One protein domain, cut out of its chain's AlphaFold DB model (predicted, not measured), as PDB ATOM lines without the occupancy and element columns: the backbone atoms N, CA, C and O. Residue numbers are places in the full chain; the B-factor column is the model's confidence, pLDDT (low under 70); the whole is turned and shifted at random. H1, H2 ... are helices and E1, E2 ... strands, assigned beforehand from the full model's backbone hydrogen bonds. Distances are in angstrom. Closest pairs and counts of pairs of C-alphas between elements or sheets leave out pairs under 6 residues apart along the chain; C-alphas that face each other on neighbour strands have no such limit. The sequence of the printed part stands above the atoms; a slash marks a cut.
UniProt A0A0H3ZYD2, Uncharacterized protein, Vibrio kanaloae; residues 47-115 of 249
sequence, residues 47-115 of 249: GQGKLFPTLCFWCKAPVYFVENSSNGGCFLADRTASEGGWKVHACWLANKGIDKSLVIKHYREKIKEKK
ATOM      1  N   GLY A  47     176.608 202.442 107.484       37.50
ATOM      2  CA  GLY A  47     177.247 201.194 107.017       37.50
ATOM      3  C   GLY A  47     176.331 199.976 106.900       37.50
ATOM      4  O   GLY A  47     176.764 198.866 107.196       37.50
ATOM      5  N   GLN A  48     175.052 200.143 106.550       47.97
ATOM      6  CA  GLN A  48     174.122 199.009 106.520       47.97
ATOM      7  C   GLN A  48     174.547 197.989 105.451       47.97
ATOM      8  O   GLN A  48     174.631 198.298 104.258       47.97
ATOM      9  N   GLY A  49     174.837 196.761 105.886       56.06
ATOM     10  CA  GLY A  49     174.972 195.624 104.986       56.06
ATOM     11  C   GLY A  49     173.689 195.437 104.176       56.06
ATOM     12  O   GLY A  49     172.581 195.600 104.691       56.06
ATOM     13  N   LYS A  50     173.818 195.135 102.886       67.88
ATOM     14  CA  LYS A  50     172.676 194.888 102.007       67.88
ATOM     15  C   LYS A  50     172.140 193.492 102.287       67.88
ATOM     16  O   LYS A  50     172.853 192.508 102.119       67.88
ATOM     17  N   LEU A  51     170.873 193.416 102.673       75.19
ATOM     18  CA  LEU A  51     170.147 192.163 102.828       75.19
ATOM     19  C   LEU A  51     169.154 192.000 101.678       75.19
ATOM     20  O   LEU A  51     168.360 192.900 101.394       75.19
ATOM     21  N   PHE A  52     169.195 190.850 101.012       79.50
ATOM     22  CA  PHE A  52     168.355 190.567  99.858       79.50
ATOM     23  C   PHE A  52     167.713 189.175  99.954       79.50
ATOM     24  O   PHE A  52     168.432 188.176  99.943       79.50
ATOM     25  N   PRO A  53     166.372 189.075 100.020       78.69
ATOM     26  CA  PRO A  53     165.686 187.787  99.995       78.69
ATOM     27  C   PRO A  53     165.797 187.144  98.606       78.69
ATOM     28  O   PRO A  53     165.443 187.760  97.592       78.69
ATOM     29  N   THR A  54     166.277 185.905  98.568       83.94
ATOM     30  CA  THR A  54     166.580 185.143  97.352       83.94
ATOM     31  C   THR A  54     166.423 183.635  97.589       83.94
ATOM     32  O   THR A  54     165.974 183.204  98.648       83.94
ATOM     33  N   LEU A  55     166.762 182.825  96.590       80.88
ATOM     34  CA  LEU A  55     166.873 181.373  96.716       80.88
ATOM     35  C   LEU A  55     168.342 180.971  96.768       80.88
ATOM     36  O   LEU A  55     169.172 181.573  96.084       80.88
ATOM     37  N   CYS A  56     168.645 179.936  97.541       79.75
ATOM     38  CA  CYS A  56     169.975 179.370  97.635       79.75
ATOM     39  C   CYS A  56     170.409 178.838  96.268       79.75
ATOM     40  O   CYS A  56     169.671 178.121  95.595       79.75
ATOM     41  N   PHE A  57     171.629 179.166  95.864       79.25
ATOM     42  CA  PHE A  57     172.194 178.757  94.588       79.25
ATOM     43  C   PHE A  57     172.220 177.229  94.439       79.25
ATOM     44  O   PHE A  57     171.849 176.724  93.379       79.25
ATOM     45  N   TRP A  58     172.576 176.518  95.515       82.06
ATOM     46  CA  TRP A  58     172.708 175.060  95.537       82.06
ATOM     47  C   TRP A  58     171.366 174.355  95.755       82.06
ATOM     48  O   TRP A  58     170.868 173.703  94.847       82.06
ATOM     49  N   CYS A  59     170.744 174.521  96.925       77.56
ATOM     50  CA  CYS A  59     169.554 173.744  97.298       77.56
ATOM     51  C   CYS A  59     168.217 174.395  96.915       77.56
ATOM     52  O   CYS A  59     167.165 173.839  97.210       77.56
ATOM     53  N   LYS A  60     168.235 175.594  96.319       79.69
ATOM     54  CA  LYS A  60     167.041 176.380  95.946       79.69
ATOM     55  C   LYS A  60     166.109 176.766  97.106       79.69
ATOM     56  O   LYS A  60     165.083 177.390  96.855       79.69
ATOM     57  N   ALA A  61     166.479 176.493  98.359       64.25
ATOM     58  CA  ALA A  61     165.722 176.914  99.537       64.25
ATOM     59  C   ALA A  61     165.672 178.452  99.669       64.25
ATOM     60  O   ALA A  61     166.615 179.131  99.251       64.25
ATOM     61  N   PRO A  62     164.607 179.025 100.254       72.94
ATOM     62  CA  PRO A  62     164.526 180.460 100.516       72.94
ATOM     63  C   PRO A  62     165.577 180.885 101.547       72.94
ATOM     64  O   PRO A  62     165.675 180.303 102.621       72.94
ATOM     65  N   VAL A  63     166.359 181.909 101.211       83.69
ATOM     66  CA  VAL A  63     167.472 182.417 102.026       83.69
ATOM     67  C   VAL A  63     167.618 183.931 101.864       83.69
ATOM     68  O   VAL A  63     167.092 184.545 100.934       83.69
ATOM     69  N   TYR A  64     168.397 184.545 102.741       81.88
ATOM     70  CA  TYR A  64     168.810 185.937 102.634       81.88
ATOM     71  C   TYR A  64     170.266 186.014 102.201       81.88
ATOM     72  O   TYR A  64     171.140 185.472 102.869       81.88
ATOM     73  N   PHE A  65     170.542 186.712 101.103       85.69
ATOM     74  CA  PHE A  65     171.901 187.113 100.766       85.69
ATOM     75  C   PHE A  65     172.261 188.370 101.550       85.69
ATOM     76  O   PHE A  65     171.587 189.395 101.432       85.69
ATOM     77  N   VAL A  66     173.305 188.263 102.362       84.06
ATOM     78  CA  VAL A  66     173.817 189.326 103.222       84.06
ATOM     79  C   VAL A  66     175.161 189.766 102.665       84.06
ATOM     80  O   VAL A  66     176.086 188.965 102.568       84.06
ATOM     81  N   GLU A  67     175.272 191.037 102.297       79.94
ATOM     82  CA  GLU A  67     176.508 191.667 101.840       79.94
ATOM     83  C   GLU A  67     176.882 192.776 102.821       79.94
ATOM     84  O   GLU A  67     176.197 193.792 102.916       79.94
ATOM     85  N   ASN A  68     177.958 192.586 103.579       72.56
ATOM     86  CA  ASN A  68     178.436 193.581 104.524       72.56
ATOM     87  C   ASN A  68     179.232 194.664 103.783       72.56
ATOM     88  O   ASN A  68     180.340 194.421 103.301       72.56
ATOM     89  N   SER A  69     178.663 195.866 103.723       61.91
ATOM     90  CA  SER A  69     179.244 197.039 103.063       61.91
ATOM     91  C   SER A  69     180.564 197.489 103.704       61.91
ATOM     92  O   SER A  69     181.395 198.076 103.021       61.91
ATOM     93  N   SER A  70     180.768 197.196 104.991       57.50
ATOM     94  CA  SER A  70     181.884 197.719 105.790       57.50
ATOM     95  C   SER A  70     183.144 196.849 105.712       57.50
ATOM     96  O   SER A  70     184.249 197.371 105.737       57.50
ATOM     97  N   ASN A  71     182.979 195.524 105.595       57.81
ATOM     98  CA  ASN A  71     184.083 194.549 105.640       57.81
ATOM     99  C   ASN A  71     184.199 193.689 104.364       57.81
ATOM    100  O   ASN A  71     185.011 192.768 104.322       57.81
ATOM    101  N   GLY A  72     183.356 193.918 103.348       60.03
ATOM    102  CA  GLY A  72     183.377 193.185 102.073       60.03
ATOM    103  C   GLY A  72     182.945 191.711 102.145       60.03
ATOM    104  O   GLY A  72     182.922 191.025 101.125       60.03
ATOM    105  N   GLY A  73     182.590 191.212 103.331       73.19
ATOM    106  CA  GLY A  73     182.127 189.841 103.532       73.19
ATOM    107  C   GLY A  73     180.688 189.644 103.060       73.19
ATOM    108  O   GLY A  73     179.832 190.503 103.269       73.19
ATOM    109  N   CYS A  74     180.399 188.493 102.461       81.81
ATOM    110  CA  CYS A  74     179.040 188.108 102.099       81.81
ATOM    111  C   CYS A  74     178.737 186.664 102.493       81.81
ATOM    112  O   CYS A  74     179.641 185.829 102.600       81.81
ATOM    113  N   PHE A  75     177.462 186.388 102.750       84.31
ATOM    114  CA  PHE A  75     176.981 185.053 103.069       84.31
ATOM    115  C   PHE A  75     175.487 184.880 102.812       84.31
ATOM    116  O   PHE A  75     174.767 185.845 102.562       84.31
ATOM    117  N   LEU A  76     175.032 183.627 102.853       82.38
ATOM    118  CA  LEU A  76     173.612 183.291 102.862       82.38
ATOM    119  C   LEU A  76     173.168 182.994 104.286       82.38
ATOM    120  O   LEU A  76     173.878 182.294 105.003       82.38
ATOM    121  N   ALA A  77     171.995 183.479 104.668       82.19
ATOM    122  CA  ALA A  77     171.387 183.239 105.966       82.19
ATOM    123  C   ALA A  77     169.995 182.625 105.814       82.19
ATOM    124  O   ALA A  77     169.245 183.003 104.914       82.19
ATOM    125  N   ASP A  78     169.632 181.718 106.718       71.69
ATOM    126  CA  ASP A  78     168.279 181.141 106.765       71.69
ATOM    127  C   ASP A  78     167.244 182.154 107.269       71.69
ATOM    128  O   ASP A  78     166.076 182.115 106.895       71.69
ATOM    129  N   ARG A  79     167.683 183.076 108.132       71.25
ATOM    130  CA  ARG A  79     166.845 184.088 108.780       71.25
ATOM    131  C   ARG A  79     167.601 185.401 108.956       71.25
ATOM    132  O   ARG A  79     168.831 185.435 108.896       71.25
ATOM    133  N   THR A  80     166.854 186.476 109.184       73.56
ATOM    134  CA  THR A  80     167.408 187.772 109.594       73.56
ATOM    135  C   THR A  80     168.087 187.672 110.962       73.56
ATOM    136  O   THR A  80     167.817 186.742 111.723       73.56
ATOM    137  N   ALA A  81     168.974 188.623 111.272       68.00
ATOM    138  CA  ALA A  81     169.639 188.681 112.572       68.00
ATOM    139  C   ALA A  81     168.623 188.691 113.728       68.00
ATOM    140  O   ALA A  81     167.615 189.394 113.667       68.00
ATOM    141  N   SER A  82     168.925 187.917 114.767       57.56
ATOM    142  CA  SER A  82     168.224 187.886 116.060       57.56
ATOM    143  C   SER A  82     169.244 188.136 117.177       57.56
ATOM    144  O   SER A  82     170.434 188.245 116.877       57.56
ATOM    145  N   GLU A  83     168.829 188.195 118.445       47.81
ATOM    146  CA  GLU A  83     169.749 188.398 119.584       47.81
ATOM    147  C   GLU A  83     170.905 187.373 119.624       47.81
ATOM    148  O   GLU A  83     172.003 187.692 120.065       47.81
ATOM    149  N   GLY A  84     170.712 186.183 119.039       55.06
ATOM    150  CA  GLY A  84     171.749 185.158 118.850       55.06
ATOM    151  C   GLY A  84     172.594 185.274 117.569       55.06
ATOM    152  O   GLY A  84     173.247 184.306 117.189       55.06
ATOM    153  N   GLY A  85     172.561 186.402 116.855       67.62
ATOM    154  CA  GLY A  85     173.331 186.622 115.628       67.62
ATOM    155  C   GLY A  85     172.661 186.109 114.347       67.62
ATOM    156  O   GLY A  85     171.435 185.976 114.252       67.62
ATOM    157  N   TRP A  86     173.478 185.880 113.316       72.62
ATOM    158  CA  TRP A  86     173.028 185.386 112.015       72.62
ATOM    159  C   TRP A  86     173.067 183.870 111.982       72.62
ATOM    160  O   TRP A  86     174.081 183.284 112.319       72.62
ATOM    161  N   LYS A  87     172.005 183.234 111.486       79.56
ATOM    162  CA  LYS A  87     172.049 181.803 111.179       79.56
ATOM    163  C   LYS A  87     172.514 181.619 109.738       79.56
ATOM    164  O   LYS A  87     171.709 181.776 108.815       79.56
ATOM    165  N   VAL A  88     173.801 181.339 109.547       80.62
ATOM    166  CA  VAL A  88     174.372 181.108 108.211       80.62
ATOM    167  C   VAL A  88     173.780 179.835 107.608       80.62
ATOM    168  O   VAL A  88     173.731 178.787 108.246       80.62
ATOM    169  N   HIS A  89     173.334 179.929 106.360       83.44
ATOM    170  CA  HIS A  89     172.723 178.826 105.635       83.44
ATOM    171  C   HIS A  89     173.730 177.689 105.420       83.44
ATOM    172  O   HIS A  89     174.854 177.922 104.959       83.44
ATOM    173  N   ALA A  90     173.308 176.449 105.675       81.25
ATOM    174  CA  ALA A  90     174.174 175.270 105.641       81.25
ATOM    175  C   ALA A  90     174.944 175.115 104.317       81.25
ATOM    176  O   ALA A  90     176.146 174.857 104.343       81.25
ATOM    177  N   CYS A  91     174.317 175.370 103.158       78.94
ATOM    178  CA  CYS A  91     175.023 175.270 101.872       78.94
ATOM    179  C   CYS A  91     176.164 176.292 101.742       78.94
ATOM    180  O   CYS A  91     177.142 176.038 101.044       78.94
ATOM    181  N   TRP A  92     176.076 177.445 102.411       82.81
ATOM    182  CA  TRP A  92     177.162 178.424 102.401       82.81
ATOM    183  C   TRP A  92     178.371 177.949 103.211       82.81
ATOM    184  O   TRP A  92     179.510 178.229 102.828       82.81
ATOM    185  N   LEU A  93     178.130 177.232 104.310       80.44
ATOM    186  CA  LEU A  93     179.175 176.637 105.145       80.44
ATOM    187  C   LEU A  93     179.787 175.399 104.478       80.44
ATOM    188  O   LEU A  93     181.007 175.305 104.398       80.44
ATOM    189  N   ALA A  94     178.955 174.515 103.921       80.44
ATOM    190  CA  ALA A  94     179.398 173.306 103.222       80.44
ATOM    191  C   ALA A  94     180.335 173.618 102.043       80.44
ATOM    192  O   ALA A  94     181.275 172.883 101.776       80.44
ATOM    193  N   ASN A  95     180.126 174.761 101.381       78.25
ATOM    194  CA  ASN A  95     180.933 175.205 100.245       78.25
ATOM    195  C   ASN A  95     181.969 176.285 100.627       78.25
ATOM    196  O   ASN A  95     182.347 177.101  99.787       78.25
ATOM    197  N   LYS A  96     182.410 176.367 101.895       65.31
ATOM    198  CA  LYS A  96     183.330 177.422 102.383       65.31
ATOM    199  C   LYS A  96     184.703 177.437 101.684       65.31
ATOM    200  O   LYS A  96     185.313 178.498 101.653       65.31
ATOM    201  N   GLY A  97     185.142 176.318 101.101       62.25
ATOM    202  CA  GLY A  97     186.419 176.190 100.378       62.25
ATOM    203  C   GLY A  97     186.348 176.330  98.851       62.25
ATOM    204  O   GLY A  97     187.380 176.247  98.198       62.25
ATOM    205  N   ILE A  98     185.159 176.526  98.274       71.31
ATOM    206  CA  ILE A  98     184.981 176.700  96.823       71.31
ATOM    207  C   ILE A  98     185.039 178.193  96.493       71.31
ATOM    208  O   ILE A  98     184.569 179.007  97.290       71.31
ATOM    209  N   ASP A  99     185.568 178.568  95.323       72.69
ATOM    210  CA  ASP A  99     185.478 179.953  94.857       72.69
ATOM    211  C   ASP A  99     184.005 180.379  94.720       72.69
ATOM    212  O   ASP A  99     183.241 179.881  93.890       72.69
ATOM    213  N   LYS A 100     183.593 181.319  95.576       73.31
ATOM    214  CA  LYS A 100     182.222 181.841  95.631       73.31
ATOM    215  C   LYS A 100     182.012 183.036  94.701       73.31
ATOM    216  O   LYS A 100     180.905 183.577  94.689       73.31
ATOM    217  N   SER A 101     183.020 183.459  93.934       78.81
ATOM    218  CA  SER A 101     182.962 184.621  93.033       78.81
ATOM    219  C   SER A 101     181.744 184.586  92.099       78.81
ATOM    220  O   SER A 101     180.981 185.555  92.032       78.81
ATOM    221  N   LEU A 102     181.492 183.438  91.463       80.75
ATOM    222  CA  LEU A 102     180.356 183.211  90.565       80.75
ATOM    223  C   LEU A 102     179.010 183.313  91.292       80.75
ATOM    224  O   LEU A 102     178.079 183.960  90.812       80.75
ATOM    225  N   VAL A 103     178.917 182.725  92.485       81.88
ATOM    226  CA  VAL A 103     177.699 182.737  93.309       81.88
ATOM    227  C   VAL A 103     177.386 184.156  93.792       81.88
ATOM    228  O   VAL A 103     176.238 184.597  93.769       81.88
ATOM    229  N   ILE A 104     178.412 184.911  94.184       83.38
ATOM    230  CA  ILE A 104     178.286 186.307  94.615       83.38
ATOM    231  C   ILE A 104     177.871 187.198  93.439       83.38
ATOM    232  O   ILE A 104     176.973 188.032  93.590       83.38
ATOM    233  N   LYS A 105     178.480 187.005  92.259       84.62
ATOM    234  CA  LYS A 105     178.116 187.719  91.027       84.62
ATOM    235  C   LYS A 105     176.644 187.488  90.674       84.62
ATOM    236  O   LYS A 105     175.920 188.466  90.487       84.62
ATOM    237  N   HIS A 106     176.186 186.235  90.726       84.38
ATOM    238  CA  HIS A 106     174.785 185.872  90.495       84.38
ATOM    239  C   HIS A 106     173.815 186.658  91.393       84.38
ATOM    240  O   HIS A 106     172.826 187.221  90.918       84.38
ATOM    241  N   TYR A 107     174.090 186.744  92.699       83.88
ATOM    242  CA  TYR A 107     173.210 187.486  93.607       83.88
ATOM    243  C   TYR A 107     173.261 188.998  93.385       83.88
ATOM    244  O   TYR A 107     172.221 189.656  93.450       83.88
ATOM    245  N   ARG A 108     174.434 189.561  93.076       84.44
ATOM    246  CA  ARG A 108     174.570 190.992  92.759       84.44
ATOM    247  C   ARG A 108     173.789 191.384  91.503       84.44
ATOM    248  O   ARG A 108     173.181 192.453  91.491       84.44
ATOM    249  N   GLU A 109     173.772 190.534  90.481       81.56
ATOM    250  CA  GLU A 109     172.992 190.749  89.254       81.56
ATOM    251  C   GLU A 109     171.487 190.713  89.541       81.56
ATOM    252  O   GLU A 109     170.788 191.687  89.247       81.56
ATOM    253  N   LYS A 110     171.012 189.700  90.275       77.94
ATOM    254  CA  LYS A 110     169.603 189.627  90.705       77.94
ATOM    255  C   LYS A 110     169.149 190.826  91.539       77.94
ATOM    256  O   LYS A 110     167.992 191.242  91.460       77.94
ATOM    257  N   ILE A 111     170.042 191.404  92.345       78.88
ATOM    258  CA  ILE A 111     169.748 192.626  93.106       78.88
ATOM    259  C   ILE A 111     169.550 193.824  92.166       78.88
ATOM    260  O   ILE A 111     168.652 194.638  92.405       78.88
ATOM    261  N   LYS A 112     170.370 193.957  91.116       76.38
ATOM    262  CA  LYS A 112     170.278 195.063  90.146       76.38
ATOM    263  C   LYS A 112     168.986 194.992  89.328       76.38
ATOM    264  O   LYS A 112     168.293 196.004  89.230       76.38
ATOM    265  N   GLU A 113     168.614 193.809  88.840       68.06
ATOM    266  CA  GLU A 113     167.376 193.593  88.069       68.06
ATOM    267  C   GLU A 113     166.123 194.003  88.856       68.06
ATOM    268  O   GLU A 113     165.237 194.688  88.343       68.06
ATOM    269  N   LYS A 114     166.072 193.672  90.152       60.62
ATOM    270  CA  LYS A 114     164.926 194.010  91.011       60.62
ATOM    271  C   LYS A 114     164.828 195.505  91.339       60.62
ATOM    272  O   LYS A 114     163.726 196.004  91.570       60.62
ATOM    273  N   LYS A 115     165.952 196.230  91.366       58.06
ATOM    274  CA  LYS A 115     165.972 197.681  91.633       58.06
ATOM    275  C   LYS A 115     165.393 198.497  90.476       58.06
ATOM    276  O   LYS A 115     164.687 199.468  90.737       58.06
TER     277      LYS A 115
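This is residues 47 to 115 of the 249 residues of an uncharacterized protein of Vibrio kanaloae (UniProt A0A0H3ZYD2). A small three-stranded antiparallel sheet, E1 E2 E3, has the long helix H2 packed over it, with residues 104 to 111 of H2 reaching E1, E2 and E3, while the short helix H1 sits near E3. The unnamed stretch of residues 78 to 89 loops out away from H2. The 69 printed residues include three named strands and then two named helices, in the order E1 E2 E3 H1 H2, a mixed class of helices and strands. The whole is compact, with a radius of gyration of the C-alphas of 11.5 A, and rounded, spanning 30 by 28 by 22 A.

E1, residues 50 to 55, E2, residues 62 to 67, and E3, residues 74 to 77, form a meander, each strand the antiparallel neighbour of the one before. E1 and E2 are a hairpin at 152 degrees, with N 52 and O 65 within hydrogen-bond range at 2.8 A. E2 and E3 are a hairpin at 154 degrees, with N 66 and O 75 at 2.8 A. H2, residues 101 to 115, only grazes the sheet with residues 104 to 111; its closest C-alphas to E1 are those of Ile 111 and Phe 52, 7.2 A apart. H1, residues 90 to 94, only grazes the sheet with residues 90 to 93; the closest C-alphas of H1 and E3 are those of Trp 92 and Leu 76, 6.0 A apart. H1 and H2 are apart. In both helices every O i to N i+4 pair is within hydrogen-bond range.

E1 begins at C-alpha 50 (172.676, 194.888, 102.007) and is 15.6 A long; E2 is 16.5 A, E3 9.9 A and H1 6.1 A. H2, 21.5 A, ends at C-alpha 115 (165.972, 197.681, 91.633).

The C-alphas farthest apart, Gly 84 and Glu 113, are 32.2 A apart. The printed part has no cut, and the link from E3 to H1 is long. Mean pLDDT of the printed part is 73.8; 19 residues are under 70, among them 47 to 50 and 81 to 85.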